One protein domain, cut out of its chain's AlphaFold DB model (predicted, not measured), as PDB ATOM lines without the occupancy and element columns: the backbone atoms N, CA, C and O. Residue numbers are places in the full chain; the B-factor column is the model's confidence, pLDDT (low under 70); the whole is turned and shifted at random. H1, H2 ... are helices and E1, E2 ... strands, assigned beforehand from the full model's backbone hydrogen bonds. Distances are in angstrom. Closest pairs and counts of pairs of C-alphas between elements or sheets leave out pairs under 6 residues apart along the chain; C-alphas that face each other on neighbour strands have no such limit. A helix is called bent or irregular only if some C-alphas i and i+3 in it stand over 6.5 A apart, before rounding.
ATOM      1  N   LEU A 490     162.622 161.335 260.999       94.94
ATOM      2  CA  LEU A 490     162.155 160.348 260.006       94.94
ATOM      3  C   LEU A 490     161.745 159.020 260.661       94.94
ATOM      4  O   LEU A 490     160.692 158.474 260.324       94.94
ATOM      5  N   ASP A 491     162.564 158.549 261.602       95.12
ATOM      6  CA  ASP A 491     162.403 157.292 262.338       95.12
ATOM      7  C   ASP A 491     163.193 157.310 263.664       95.12
ATOM      8  O   ASP A 491     163.955 158.254 263.913       95.12
ATOM      9  N   LYS A 492     163.055 156.279 264.508       95.38
ATOM     10  CA  LYS A 492     163.773 156.186 265.797       95.38
ATOM     11  C   LYS A 492     165.282 156.055 265.602       95.38
ATOM     12  O   LYS A 492     166.053 156.614 266.367       95.38
ATOM     13  N   GLU A 493     165.698 155.370 264.542       94.44
ATOM     14  CA  GLU A 493     167.097 155.180 264.160       94.44
ATOM     15  C   GLU A 493     167.730 156.479 263.623       94.44
ATOM     16  O   GLU A 493     168.951 156.602 263.583       94.44
ATOM     17  N   CYS A 494     166.920 157.479 263.252       96.00
ATOM     18  CA  CYS A 494     167.361 158.808 262.819       96.00
ATOM     19  C   CYS A 494     167.597 159.799 263.979       96.00
ATOM     20  O   CYS A 494     167.684 160.999 263.720       96.00
ATOM     21  N   LEU A 495     167.649 159.339 265.234       96.38
ATOM     22  CA  LEU A 495     167.700 160.156 266.452       96.38
ATOM     23  C   LEU A 495     168.628 159.516 267.495       96.38
ATOM     24  O   LEU A 495     168.510 158.329 267.782       96.38
ATOM     25  N   THR A 496     169.493 160.315 268.120       96.25
ATOM     26  CA  THR A 496     170.291 159.910 269.290       96.25
ATOM     27  C   THR A 496     170.541 161.102 270.222       96.25
ATOM     28  O   THR A 496     170.351 162.256 269.829       96.25
ATOM     29  N   ASP A 497     170.965 160.831 271.456       96.12
ATOM     30  CA  ASP A 497     171.552 161.830 272.359       96.12
ATOM     31  C   ASP A 497     173.080 161.824 272.179       96.12
ATOM     32  O   ASP A 497     173.683 160.753 272.083       96.12
ATOM     33  N   CYS A 498     173.680 163.009 272.091       94.44
ATOM     34  CA  CYS A 498     175.117 163.240 271.996       94.44
ATOM     35  C   CYS A 498     175.503 164.258 273.075       94.44
ATOM     36  O   CYS A 498     175.262 165.452 272.895       94.44
ATOM     37  N   ASP A 499     176.062 163.797 274.197       94.19
ATOM     38  CA  ASP A 499     176.554 164.651 275.297       94.19
ATOM     39  C   ASP A 499     175.536 165.724 275.768       94.19
ATOM     40  O   ASP A 499     175.843 166.902 275.960       94.19
ATOM     41  N   GLY A 500     174.262 165.330 275.904       94.38
ATOM     42  CA  GLY A 500     173.186 166.228 276.330       94.38
ATOM     43  C   GLY A 500     172.639 167.137 275.224       94.38
ATOM     44  O   GLY A 500     171.976 168.136 275.530       94.38
ATOM     45  N   VAL A 501     172.869 166.783 273.955       96.19
ATOM     46  CA  VAL A 501     172.293 167.397 272.753       96.19
ATOM     47  C   VAL A 501     171.638 166.314 271.893       96.19
ATOM     48  O   VAL A 501     172.322 165.457 271.337       96.19
ATOM     49  N   LEU A 502     170.317 166.380 271.688       97.12
ATOM     50  CA  LEU A 502     169.650 165.484 270.738       97.12
ATOM     51  C   LEU A 502     170.065 165.833 269.309       97.12
ATOM     52  O   LEU A 502     169.791 166.943 268.844       97.12
ATOM     53  N   VAL A 503     170.653 164.875 268.597       96.88
ATOM     54  CA  VAL A 503     170.989 164.986 267.175       96.88
ATOM     55  C   VAL A 503     170.063 164.084 266.371       96.88
ATOM     56  O   VAL A 503     169.918 162.901 266.674       96.88
ATOM     57  N   PHE A 504     169.420 164.641 265.343       96.81
ATOM     58  CA  PHE A 504     168.446 163.898 264.545       96.81
ATOM     59  C   PHE A 504     168.300 164.387 263.102       96.81
ATOM     60  O   PHE A 504     168.642 165.524 262.761       96.81
ATOM     61  N   VAL A 505     167.762 163.516 262.246       95.50
ATOM     62  CA  VAL A 505     167.526 163.771 260.817       95.50
ATOM     63  C   VAL A 505     166.029 163.823 260.513       95.50
ATOM     64  O   VAL A 505     165.260 162.957 260.921       95.50
ATOM     65  N   ASN A 506     165.608 164.835 259.752       94.88
ATOM     66  CA  ASN A 506     164.244 164.960 259.237       94.88
ATOM     67  C   ASN A 506     164.203 165.432 257.779       94.88
ATOM     68  O   ASN A 506     165.232 165.587 257.126       94.88
ATOM     69  N   LEU A 507     162.999 165.677 257.254       90.06
ATOM     70  CA  LEU A 507     162.778 166.079 255.857       90.06
ATOM     71  C   LEU A 507     163.441 167.419 255.468       90.06
ATOM     72  O   LEU A 507     163.568 167.710 254.279       90.06
ATOM     73  N   ALA A 508     163.883 168.229 256.439       91.00
ATOM     74  CA  ALA A 508     164.692 169.426 256.210       91.00
ATOM     75  C   ALA A 508     166.212 169.184 256.362       91.00
ATOM     76  O   ALA A 508     166.999 170.082 256.051       91.00
ATOM     77  N   GLY A 509     166.648 168.006 256.810       93.06
ATOM     78  CA  GLY A 509     168.048 167.637 257.038       93.06
ATOM     79  C   GLY A 509     168.367 167.377 258.512       93.06
ATOM     80  O   GLY A 509     167.493 167.009 259.294       93.06
ATOM     81  N   ILE A 510     169.635 167.562 258.875       93.88
ATOM     82  CA  ILE A 510     170.190 167.309 260.213       93.88
ATOM     83  C   ILE A 510     169.953 168.502 261.153       93.88
ATOM     84  O   ILE A 510     170.211 169.655 260.767       93.88
ATOM     85  N   TRP A 511     169.541 168.213 262.389       95.94
ATOM     86  CA  TRP A 511     169.306 169.157 263.484       95.94
ATOM     87  C   TRP A 511     170.004 168.721 264.781       95.94
ATOM     88  O   TRP A 511     170.252 167.538 264.994       95.94
ATOM     89  N   ALA A 512     170.273 169.701 265.645       96.25
ATOM     90  CA  ALA A 512     170.683 169.549 267.038       96.25
ATOM     91  C   ALA A 512     169.709 170.303 267.961       96.25
ATOM     92  O   ALA A 512     169.249 171.400 267.616       96.25
ATOM     93  N   TRP A 513     169.436 169.750 269.142       96.56
ATOM     94  CA  TRP A 513     168.595 170.350 270.179       96.56
ATOM     95  C   TRP A 513     169.234 170.198 271.568       96.56
ATOM     96  O   TRP A 513     169.310 169.098 272.107       96.56
ATOM     97  N   ASP A 514     169.656 171.317 272.165       95.19
ATOM     98  CA  ASP A 514     170.337 171.375 273.476       95.19
ATOM     99  C   ASP A 514     169.368 171.475 274.680       95.19
ATOM    100  O   ASP A 514     169.760 171.840 275.791       95.19
ATOM    101  N   GLY A 515     168.070 171.227 274.461       92.69
ATOM    102  CA  GLY A 515     167.000 171.459 275.443       92.69
ATOM    103  C   GLY A 515     166.426 172.882 275.451       92.69
ATOM    104  O   GLY A 515     165.385 173.122 276.065       92.69
ATOM    105  N   ARG A 516     167.078 173.847 274.787       92.44
ATOM    106  CA  ARG A 516     166.722 175.283 274.813       92.44
ATOM    107  C   ARG A 516     166.728 175.945 273.436       92.44
ATOM    108  O   ARG A 516     166.037 176.944 273.230       92.44
ATOM    109  N   ARG A 517     167.546 175.444 272.517       93.88
ATOM    110  CA  ARG A 517     167.817 175.982 271.185       93.88
ATOM    111  C   ARG A 517     167.803 174.857 270.170       93.88
ATOM    112  O   ARG A 517     168.410 173.807 270.356       93.88
ATOM    113  N   LEU A 518     167.142 175.143 269.059       94.81
ATOM    114  CA  LEU A 518     167.042 174.259 267.914       94.81
ATOM    115  C   LEU A 518     167.955 174.780 266.809       94.81
ATOM    116  O   LEU A 518     167.726 175.867 266.277       94.81
ATOM    117  N   SER A 519     168.999 174.024 266.484       95.12
ATOM    118  CA  SER A 519     169.999 174.404 265.489       95.12
ATOM    119  C   SER A 519     169.957 173.449 264.306       95.12
ATOM    120  O   SER A 519     170.157 172.246 264.452       95.12
ATOM    121  N   ARG A 520     169.721 173.973 263.102       93.75
ATOM    122  CA  ARG A 520     169.811 173.183 261.872       93.75
ATOM    123  C   ARG A 520     171.270 173.125 261.423       93.75
ATOM    124  O   ARG A 520     171.691 173.945 260.610       93.75
ATOM    125  N   ILE A 521     172.026 172.153 261.943       92.38
ATOM    126  CA  ILE A 521     173.443 171.903 261.592       92.38
ATOM    127  C   ILE A 521     173.622 171.896 260.063       92.38
ATOM    128  O   ILE A 521     174.502 172.558 259.506       92.38
ATOM    129  N   SER A 522     172.677 171.235 259.387       85.38
ATOM    130  CA  SER A 522     172.569 171.109 257.930       85.38
ATOM    131  C   SER A 522     172.323 172.421 257.156       85.38
ATOM    132  O   SER A 522     172.205 172.398 255.933       85.38
ATOM    133  N   HIS A 523     172.235 173.577 257.816       73.56
ATOM    134  CA  HIS A 523     172.032 174.876 257.163       73.56
ATOM    135  C   HIS A 523     173.146 175.898 257.432       73.56
ATOM    136  O   HIS A 523     172.989 177.071 257.100       73.56
ATOM    137  N   SER A 524     174.279 175.477 258.003       57.50
ATOM    138  CA  SER A 524     175.444 176.357 258.140       57.50
ATOM    139  C   SER A 524     175.970 176.804 256.764       57.50
ATOM    140  O   SER A 524     176.119 176.004 255.838       57.50
ATOM    141  N   GLU A 525     176.245 178.103 256.609       51.38
ATOM    142  CA  GLU A 525     176.472 178.731 255.293       51.38
ATOM    143  C   GLU A 525     177.667 178.131 254.525       51.38
ATOM    144  O   GLU A 525     177.638 178.041 253.294       51.38
ATOM    145  N   LYS A 526     178.671 177.623 255.257       50.31
ATOM    146  CA  LYS A 526     179.854 176.935 254.712       50.31
ATOM    147  C   LYS A 526     179.538 175.606 254.001       50.31
ATOM    148  O   LYS A 526     180.311 175.203 253.142       50.31
ATOM    149  N   GLY A 527     178.419 174.940 254.315       43.06
ATOM    150  CA  GLY A 527     178.009 173.661 253.703       43.06
ATOM    151  C   GLY A 527     177.008 173.782 252.542       43.06
ATOM    152  O   GLY A 527     176.561 172.773 251.990       43.06
ATOM    153  N   SER A 528     176.624 175.008 252.174       42.78
ATOM    154  CA  SER A 528     175.448 175.313 251.341       42.78
ATOM    155  C   SER A 528     175.352 174.554 250.003       42.78
ATOM    156  O   SER A 528     174.265 174.089 249.653       42.78
ATOM    157  N   ASN A 529     176.458 174.357 249.279       50.31
ATOM    158  CA  ASN A 529     176.450 173.703 247.960       50.31
ATOM    159  C   ASN A 529     176.169 172.188 247.998       50.31
ATOM    160  O   ASN A 529     175.523 171.665 247.087       50.31
ATOM    161  N   VAL A 530     176.617 171.477 249.039       47.44
ATOM    162  CA  VAL A 530     176.342 170.036 249.200       47.44
ATOM    163  C   VAL A 530     174.931 169.841 249.752       47.44
ATOM    164  O   VAL A 530     174.154 169.026 249.253       47.44
ATOM    165  N   ILE A 531     174.552 170.639 250.751       48.19
ATOM    166  CA  ILE A 531     173.315 170.414 251.504       48.19
ATOM    167  C   ILE A 531     172.085 171.018 250.796       48.19
ATOM    168  O   ILE A 531     170.956 170.578 251.006       48.19
ATOM    169  N   GLY A 532     172.287 171.904 249.814       52.19
ATOM    170  CA  GLY A 532     171.265 172.243 248.819       52.19
ATOM    171  C   GLY A 532     170.800 171.056 247.953       52.19
ATOM    172  O   GLY A 532     169.737 171.140 247.338       52.19
ATOM    173  N   ARG A 533     171.556 169.943 247.912       54.78
ATOM    174  CA  ARG A 533     171.163 168.699 247.219       54.78
ATOM    175  C   ARG A 533     170.415 167.711 248.127       54.78
ATOM    176  O   ARG A 533     169.537 167.009 247.630       54.78
ATOM    177  N   TRP A 534     170.678 167.705 249.440       54.94
ATOM    178  CA  TRP A 534     170.019 166.821 250.424       54.94
ATOM    179  C   TRP A 534     168.491 166.833 250.314       54.94
ATOM    180  O   TRP A 534     167.863 165.778 250.273       54.94
ATOM    181  N   SER A 535     167.886 168.020 250.212       52.31
ATOM    182  CA  SER A 535     166.427 168.177 250.153       52.31
ATOM    183  C   SER A 535     165.783 167.584 248.896       52.31
ATOM    184  O   SER A 535     164.583 167.337 248.907       52.31
ATOM    185  N   LYS A 536     166.551 167.330 247.827       56.03
ATOM    186  CA  LYS A 536     166.085 166.584 246.646       56.03
ATOM    187  C   LYS A 536     166.336 165.082 246.765       56.03
ATOM    188  O   LYS A 536     165.527 164.301 246.284       56.03
ATOM    189  N   VAL A 537     167.450 164.694 247.386       56.00
ATOM    190  CA  VAL A 537     167.910 163.300 247.486       56.00
ATOM    191  C   VAL A 537     167.115 162.508 248.534       56.00
ATOM    192  O   VAL A 537     166.685 161.392 248.266       56.00
ATOM    193  N   VAL A 538     166.844 163.090 249.706       55.88
ATOM    194  CA  VAL A 538     166.166 162.388 250.818       55.88
ATOM    195  C   VAL A 538     164.656 162.198 250.581       55.88
ATOM    196  O   VAL A 538     164.048 161.310 251.173       55.88
ATOM    197  N   GLN A 539     164.029 162.984 249.697       57.12
ATOM    198  CA  GLN A 539     162.563 163.069 249.582       57.12
ATOM    199  C   GLN A 539     161.841 161.845 248.983       57.12
ATOM    200  O   GLN A 539     160.611 161.829 249.016       57.12
ATOM    201  N   SER A 540     162.540 160.841 248.437       52.09
ATOM    202  CA  SER A 540     161.897 159.735 247.698       52.09
ATOM    203  C   SER A 540     162.206 158.307 248.164       52.09
ATOM    204  O   SER A 540     161.411 157.421 247.849       52.09
ATOM    205  N   LYS A 541     163.313 158.048 248.882       56.34
ATOM    206  CA  LYS A 541     163.667 156.672 249.311       56.34
ATOM    207  C   LYS A 541     164.586 156.572 250.538       56.34
ATOM    208  O   LYS A 541     164.278 155.828 251.452       56.34
ATOM    209  N   ILE A 542     165.666 157.360 250.592       55.47
ATOM    210  CA  ILE A 542     166.782 157.231 251.567       55.47
ATOM    211  C   ILE A 542     166.364 157.432 253.048       55.47
ATOM    212  O   ILE A 542     167.112 157.124 253.974       55.47
ATOM    213  N   ALA A 543     165.146 157.918 253.288       58.72
ATOM    214  CA  ALA A 543     164.624 158.243 254.611       58.72
ATOM    215  C   ALA A 543     164.400 157.049 255.565       58.72
ATOM    216  O   ALA A 543     164.323 157.282 256.766       58.72
ATOM    217  N   THR A 544     164.264 155.812 255.071       63.75
ATOM    218  CA  THR A 544     164.011 154.620 255.914       63.75
ATOM    219  C   THR A 544     165.270 154.013 256.520       63.75
ATOM    220  O   THR A 544     165.218 153.446 257.606       63.75
ATOM    221  N   ASP A 545     166.398 154.144 255.827       78.69
ATOM    222  CA  ASP A 545     167.649 153.451 256.154       78.69
ATOM    223  C   ASP A 545     168.744 154.424 256.611       78.69
ATOM    224  O   ASP A 545     169.890 154.038 256.838       78.69
ATOM    225  N   THR A 546     168.369 155.694 256.789       83.69
ATOM    226  CA  THR A 546     169.178 156.693 257.487       83.69
ATOM    227  C   THR A 546     169.314 156.305 258.960       83.69
ATOM    228  O   THR A 546     168.307 156.063 259.629       83.69
ATOM    229  N   ARG A 547     170.539 156.281 259.493       90.38
ATOM    230  CA  ARG A 547     170.786 156.051 260.927       90.38
ATOM    231  C   ARG A 547     171.726 157.100 261.498       90.38
ATOM    232  O   ARG A 547     172.639 157.540 260.806       90.38
ATOM    233  N   VAL A 548     171.524 157.473 262.758       90.12
ATOM    234  CA  VAL A 548     172.455 158.295 263.540       90.12
ATOM    235  C   VAL A 548     173.030 157.430 264.659       90.12
ATOM    236  O   VAL A 548     172.284 156.789 265.392       90.12
ATOM    237  N   VAL A 549     174.354 157.403 264.777       90.69
ATOM    238  CA  VAL A 549     175.097 156.646 265.791       90.69
ATOM    239  C   VAL A 549     175.977 157.621 266.567       90.69
ATOM    240  O   VAL A 549     176.682 158.431 265.966       90.69
ATOM    241  N   TYR A 550     175.940 157.546 267.895       90.06
ATOM    242  CA  TYR A 550     176.835 158.291 268.779       90.06
ATOM    243  C   TYR A 550     177.913 157.351 269.331       90.06
ATOM    244  O   TYR A 550     177.608 156.246 269.775       90.06
ATOM    245  N   HIS A 551     179.171 157.783 269.276       87.38
ATOM    246  CA  HIS A 551     180.337 157.043 269.742       87.38
ATOM    247  C   HIS A 551     180.869 157.697 271.022       87.38
ATOM    248  O   HIS A 551     181.763 158.549 270.981       87.38
ATOM    249  N   GLU A 552     180.303 157.298 272.164       83.12
ATOM    250  CA  GLU A 552     180.492 157.943 273.471       83.12
ATOM    251  C   GLU A 552     181.966 158.179 273.831       83.12
ATOM    252  O   GLU A 552     182.352 159.313 274.106       83.12
ATOM    253  N   ALA A 553     182.820 157.159 273.698       80.69
ATOM    254  CA  ALA A 553     184.248 157.239 274.029       80.69
ATOM    255  C   ALA A 553     185.071 158.230 273.170       80.69
ATOM    256  O   ALA A 553     186.215 158.520 273.507       80.69
ATOM    257  N   ARG A 554     184.508 158.760 272.073       82.12
ATOM    258  CA  ARG A 554     185.137 159.802 271.234       82.12
ATOM    259  C   ARG A 554     184.343 161.123 271.220       82.12
ATOM    260  O   ARG A 554     184.820 162.097 270.649       82.12
ATOM    261  N   ASN A 555     183.159 161.171 271.844       85.31
ATOM    262  CA  ASN A 555     182.171 162.256 271.718       85.31
ATOM    263  C   ASN A 555     181.891 162.631 270.242       85.31
ATOM    264  O   ASN A 555     181.806 163.797 269.858       85.31
ATOM    265  N   GLU A 556     181.787 161.611 269.385       88.38
ATOM    266  CA  GLU A 556     181.565 161.765 267.944       88.38
ATOM    267  C   GLU A 556     180.173 161.276 267.546       88.38
ATOM    268  O   GLU A 556     179.715 160.224 267.990       88.38
ATOM    269  N   ALA A 557     179.519 161.999 266.639       86.56
ATOM    270  CA  ALA A 557     178.241 161.601 266.065       86.56
ATOM    271  C   ALA A 557     178.380 161.359 264.555       86.56
ATOM    272  O   ALA A 557     178.934 162.177 263.815       86.56
ATOM    273  N   TRP A 558     177.848 160.229 264.103       90.81
ATOM    274  CA  TRP A 558     177.984 159.715 262.747       90.81
ATOM    275  C   TRP A 558     176.598 159.457 262.147       90.81
ATOM    276  O   TRP A 558     175.703 158.969 262.836       90.81
ATOM    277  N   ILE A 559     176.397 159.780 260.869       90.69
ATOM    278  CA  ILE A 559     175.128 159.558 260.159       90.69
ATOM    279  C   ILE A 559     175.381 158.689 258.935       90.69
ATOM    280  O   ILE A 559     176.083 159.125 258.025       90.69
ATOM    281  N   SER A 560     174.791 157.499 258.867       91.00
ATOM    282  CA  SER A 560     174.805 156.674 257.657       91.00
ATOM    283  C   SER A 560     173.568 156.936 256.797       91.00
ATOM    284  O   SER A 560     172.450 157.035 257.302       91.00
ATOM    285  N   LEU A 561     173.773 157.040 255.483       85.94
ATOM    286  CA  LEU A 561     172.743 157.106 254.449       85.94
ATOM    287  C   LEU A 561     172.957 155.946 253.469       85.94
ATOM    288  O   LEU A 561     173.870 155.991 252.641       85.94
ATOM    289  N   THR A 562     172.123 154.911 253.531       82.56
ATOM    290  CA  THR A 562     172.156 153.821 252.544       82.56
ATOM    291  C   THR A 562     171.654 154.329 251.189       82.56
ATOM    292  O   THR A 562     170.517 154.791 251.073       82.56
ATOM    293  N   LEU A 563     172.489 154.253 250.148       78.38
ATOM    294  CA  LEU A 563     172.126 154.615 248.776       78.38
ATOM    295  C   LEU A 563     171.579 153.387 248.044       78.38
ATOM    296  O   LEU A 563     172.286 152.662 247.346       78.38
ATOM    297  N   ASP A 564     170.287 153.175 248.257       67.81
ATOM    298  CA  ASP A 564     169.511 152.046 247.762       67.81
ATOM    299  C   ASP A 564     169.006 152.301 246.323       67.81
ATOM    300  O   ASP A 564     167.849 152.702 246.129       67.81
ATOM    301  N   ASP A 565     169.870 152.120 245.307       60.12
ATOM    302  CA  ASP A 565     169.546 152.505 243.923       60.12
ATOM    303  C   ASP A 565     169.633 151.407 242.844       60.12
ATOM    304  O   ASP A 565     170.662 151.162 242.217       60.12
ATOM    305  N   GLU A 566     168.468 150.846 242.510       49.03
ATOM    306  CA  GLU A 566     168.301 150.018 241.315       49.03
ATOM    307  C   GLU A 566     168.162 150.828 240.002       49.03
ATOM    308  O   GLU A 566     168.334 150.218 238.943       49.03
ATOM    309  N   ARG A 567     167.757 152.123 239.995       45.19
ATOM    310  CA  ARG A 567     167.239 152.812 238.768       45.19
ATOM    311  C   ARG A 567     167.302 154.360 238.674       45.19
ATOM    312  O   ARG A 567     166.778 154.900 237.701       45.19
ATOM    313  N   GLY A 600     175.875 151.429 247.955       78.69
ATOM    314  CA  GLY A 600     176.849 151.905 248.934       78.69
ATOM    315  C   GLY A 600     176.216 152.691 250.071       78.69
ATOM    316  O   GLY A 600     175.135 153.256 249.923       78.69
ATOM    317  N   THR A 601     176.903 152.743 251.207       83.25
ATOM    318  CA  THR A 601     176.497 153.542 252.362       83.25
ATOM    319  C   THR A 601     177.360 154.795 252.427       83.25
ATOM    320  O   THR A 601     178.586 154.723 252.502       83.25
ATOM    321  N   LEU A 602     176.720 155.960 252.381       83.00
ATOM    322  CA  LEU A 602     177.373 157.257 252.476       83.00
ATOM    323  C   LEU A 602     177.310 157.733 253.936       83.00
ATOM    324  O   LEU A 602     176.223 157.938 254.470       83.00
ATOM    325  N   VAL A 603     178.459 157.894 254.588       88.12
ATOM    326  CA  VAL A 603     178.565 158.211 256.019       88.12
ATOM    327  C   VAL A 603     179.057 159.646 256.221       88.12
ATOM    328  O   VAL A 603     180.017 160.076 255.584       88.12
ATOM    329  N   TYR A 604     178.409 160.389 257.115       85.12
ATOM    330  CA  TYR A 604     178.761 161.753 257.511       85.12
ATOM    331  C   TYR A 604     179.260 161.796 258.953       85.12
ATOM    332  O   TYR A 604     178.616 161.233 259.836       85.12
ATOM    333  N   ARG A 605     180.360 162.509 259.199       86.88
ATOM    334  CA  ARG A 605     180.948 162.707 260.531       86.88
ATOM    335  C   ARG A 605     180.707 164.156 260.984       86.88
ATOM    336  O   ARG A 605     181.100 165.095 260.290       86.88
ATOM    337  N   LEU A 606     180.000 164.352 262.100       80.81
ATOM    338  CA  LEU A 606     179.353 165.636 262.432       80.81
ATOM    339  C   LEU A 606     180.271 166.743 262.969       80.81
ATOM    340  O   LEU A 606     179.964 167.916 262.772       80.81
ATOM    341  N   ASP A 607     181.366 166.390 263.635       77.88
ATOM    342  CA  ASP A 607     182.346 167.323 264.208       77.88
ATOM    343  C   ASP A 607     183.267 167.932 263.131       77.88
ATOM    344  O   ASP A 607     183.512 169.138 263.105       77.88
ATOM    345  N   THR A 608     183.730 167.095 262.200       79.81
ATOM    346  CA  THR A 608     184.604 167.451 261.071       79.81
ATOM    347  C   THR A 608     183.823 167.953 259.857       79.81
ATOM    348  O   THR A 608     184.375 168.653 259.008       79.81
ATOM    349  N   GLY A 609     182.544 167.582 259.744       79.31
ATOM    350  CA  GLY A 609     181.708 167.846 258.577       79.31
ATOM    351  C   GLY A 609     182.110 167.051 257.328       79.31
ATOM    352  O   GLY A 609     181.785 167.473 256.215       79.31
ATOM    353  N   GLN A 610     182.830 165.938 257.496       80.88
ATOM    354  CA  GLN A 610     183.363 165.120 256.405       80.88
ATOM    355  C   GLN A 610     182.396 164.026 255.938       80.88
ATOM    356  O   GLN A 610     181.526 163.570 256.680       80.88
ATOM    357  N   TRP A 611     182.578 163.607 254.684       81.12
ATOM    358  CA  TRP A 611     181.801 162.575 254.003       81.12
ATOM    359  C   TRP A 611     182.698 161.415 253.573       81.12
ATOM    360  O   TRP A 611     183.731 161.632 252.944       81.12
ATOM    361  N   PHE A 612     182.245 160.197 253.846       84.81
ATOM    362  CA  PHE A 612     182.905 158.939 253.510       84.81
ATOM    363  C   PHE A 612     181.933 158.078 252.695       84.81
ATOM    364  O   PHE A 612     180.736 158.062 252.977       84.81
ATOM    365  N   PHE A 613     182.417 157.359 251.682       82.94
ATOM    366  CA  PHE A 613     181.594 156.441 250.889       82.94
ATOM    367  C   PHE A 613     182.094 155.009 251.062       82.94
ATOM    368  O   PHE A 613     183.235 154.705 250.720       82.94
ATOM    369  N   ILE A 614     181.227 154.141 251.579       81.50
ATOM    370  CA  ILE A 614     181.496 152.722 251.802       81.50
ATOM    371  C   ILE A 614     180.757 151.933 250.708       81.50
ATOM    372  O   ILE A 614     179.533 151.790 250.788       81.50
ATOM    373  N   PRO A 615     181.442 151.442 249.658       74.69
ATOM    374  CA  PRO A 615     180.797 150.635 248.627       74.69
ATOM    375  C   PRO A 615     180.333 149.293 249.206       74.69
ATOM    376  O   PRO A 615     181.091 148.620 249.907       74.69
ATOM    377  N   HIS A 616     179.121 148.851 248.861       74.19
ATOM    378  CA  HIS A 616     178.718 147.468 249.106       74.19
ATOM    379  C   HIS A 616     179.457 146.558 248.122       74.19
ATOM    380  O   HIS A 616     179.014 146.323 246.995       74.19
ATOM    381  N   LEU A 617     180.588 146.018 248.571       52.88
ATOM    382  CA  LEU A 617     181.172 144.831 247.958       52.88
ATOM    383  C   LEU A 617     180.129 143.697 248.020       52.88
ATOM    384  O   LEU A 617     179.391 143.575 248.996       52.88
TER     385      LEU A 617
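What this domain is: This is residues 490 to 567 and 600 to 617 of the 934 residues of an uncharacterized protein of marine sediment metagenome (UniProt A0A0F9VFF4). Two antiparallel sheets make a loose, wedge-like sandwich that is only partly face to face: the small sheet E1 E2 E3 faces the E4 and E5 side of the larger, strongly twisted sheet E4 E5 E6 E7, while E6 and E7 reach away from it. One irregular helix, H1, only grazes the small sheet, by residues 531 to 535. The printed part has 96 residues, with seven named strands and one named helix in the order E1 E2 E3 H1 E4 E5 E6 E7; the sheet orders are E1 - E2 - E3 and E4 - E5 - E6 - E7, and the class is mixed, helices and strands. The whole is compact, with a radius of gyration of the C-alphas of 13.1 A, and only just elongated, spanning 42 by 28 by 25 A.

Where its parts are: E1 holds residues 495 to 498, 9.8 A long, its first C-alpha at (167.700, 160.156, 266.452). E2 holds residues 501 to 506, 15.9 A, and E3 residues 509 to 513, 13.4 A. H1 holds residues 525 to 537, 19.3 A, from C-alpha 525 at (176.472, 178.731, 255.293); it is irregular, with C-alphas 526 and 529 8.2 A apart. E4 holds residues 547 to 551, 13.0 A, and E5, the longest strand by residues, 556 to 563, 22.5 A. E6 holds residues 600 to 605, 16.4 A, and E7 residues 610 to 615, 16.6 A, its last C-alpha at (180.797, 150.635, 248.627).

How they stand to each other: E1, E2 and E3 form a meander, each strand the antiparallel neighbour of the one before. In the hairpin E1 and E2, N 496 and O 503 are 3.0 A apart; in the hairpin E2 and E3, N 504 and O 511 are 3.0 A apart. Residues 512 to 513 of E3 also pair, antiparallel, with residues 518 to 519. The closest C-alphas of E3 and H1 are those of Gly 509 and Trp 534, 6.9 A apart. In H1, 3 of 9 O i to N i+4 pairs and 6 of 10 O i to N i+3 pairs are within hydrogen-bond range. Between the sheets, the closest C-alphas of E1 and E4 are those of Leu 495 and Val 548, 5.9 A apart; E2 and E5 are near each other, and E1 and E7 are apart. N 549 and O 558 of the hairpin E4 and E5, N 561 and O 602 of E5 and E6, and N 603 and O 612 of the hairpin E6 and E7 are each 2.8 A apart.

The domain as a whole: The C-alphas farthest apart, those of Arg 516 and Leu 617, are 43.1 A apart. Residues 568 to 599 are not printed, and C-alphas 567 and 600 are 14.0 A apart across this cut. The link E3 to H1, 11 residues, is long. Mean pLDDT of the printed part is 79.2; residues 524 to 544, 564 to 567 and 617 are under 70.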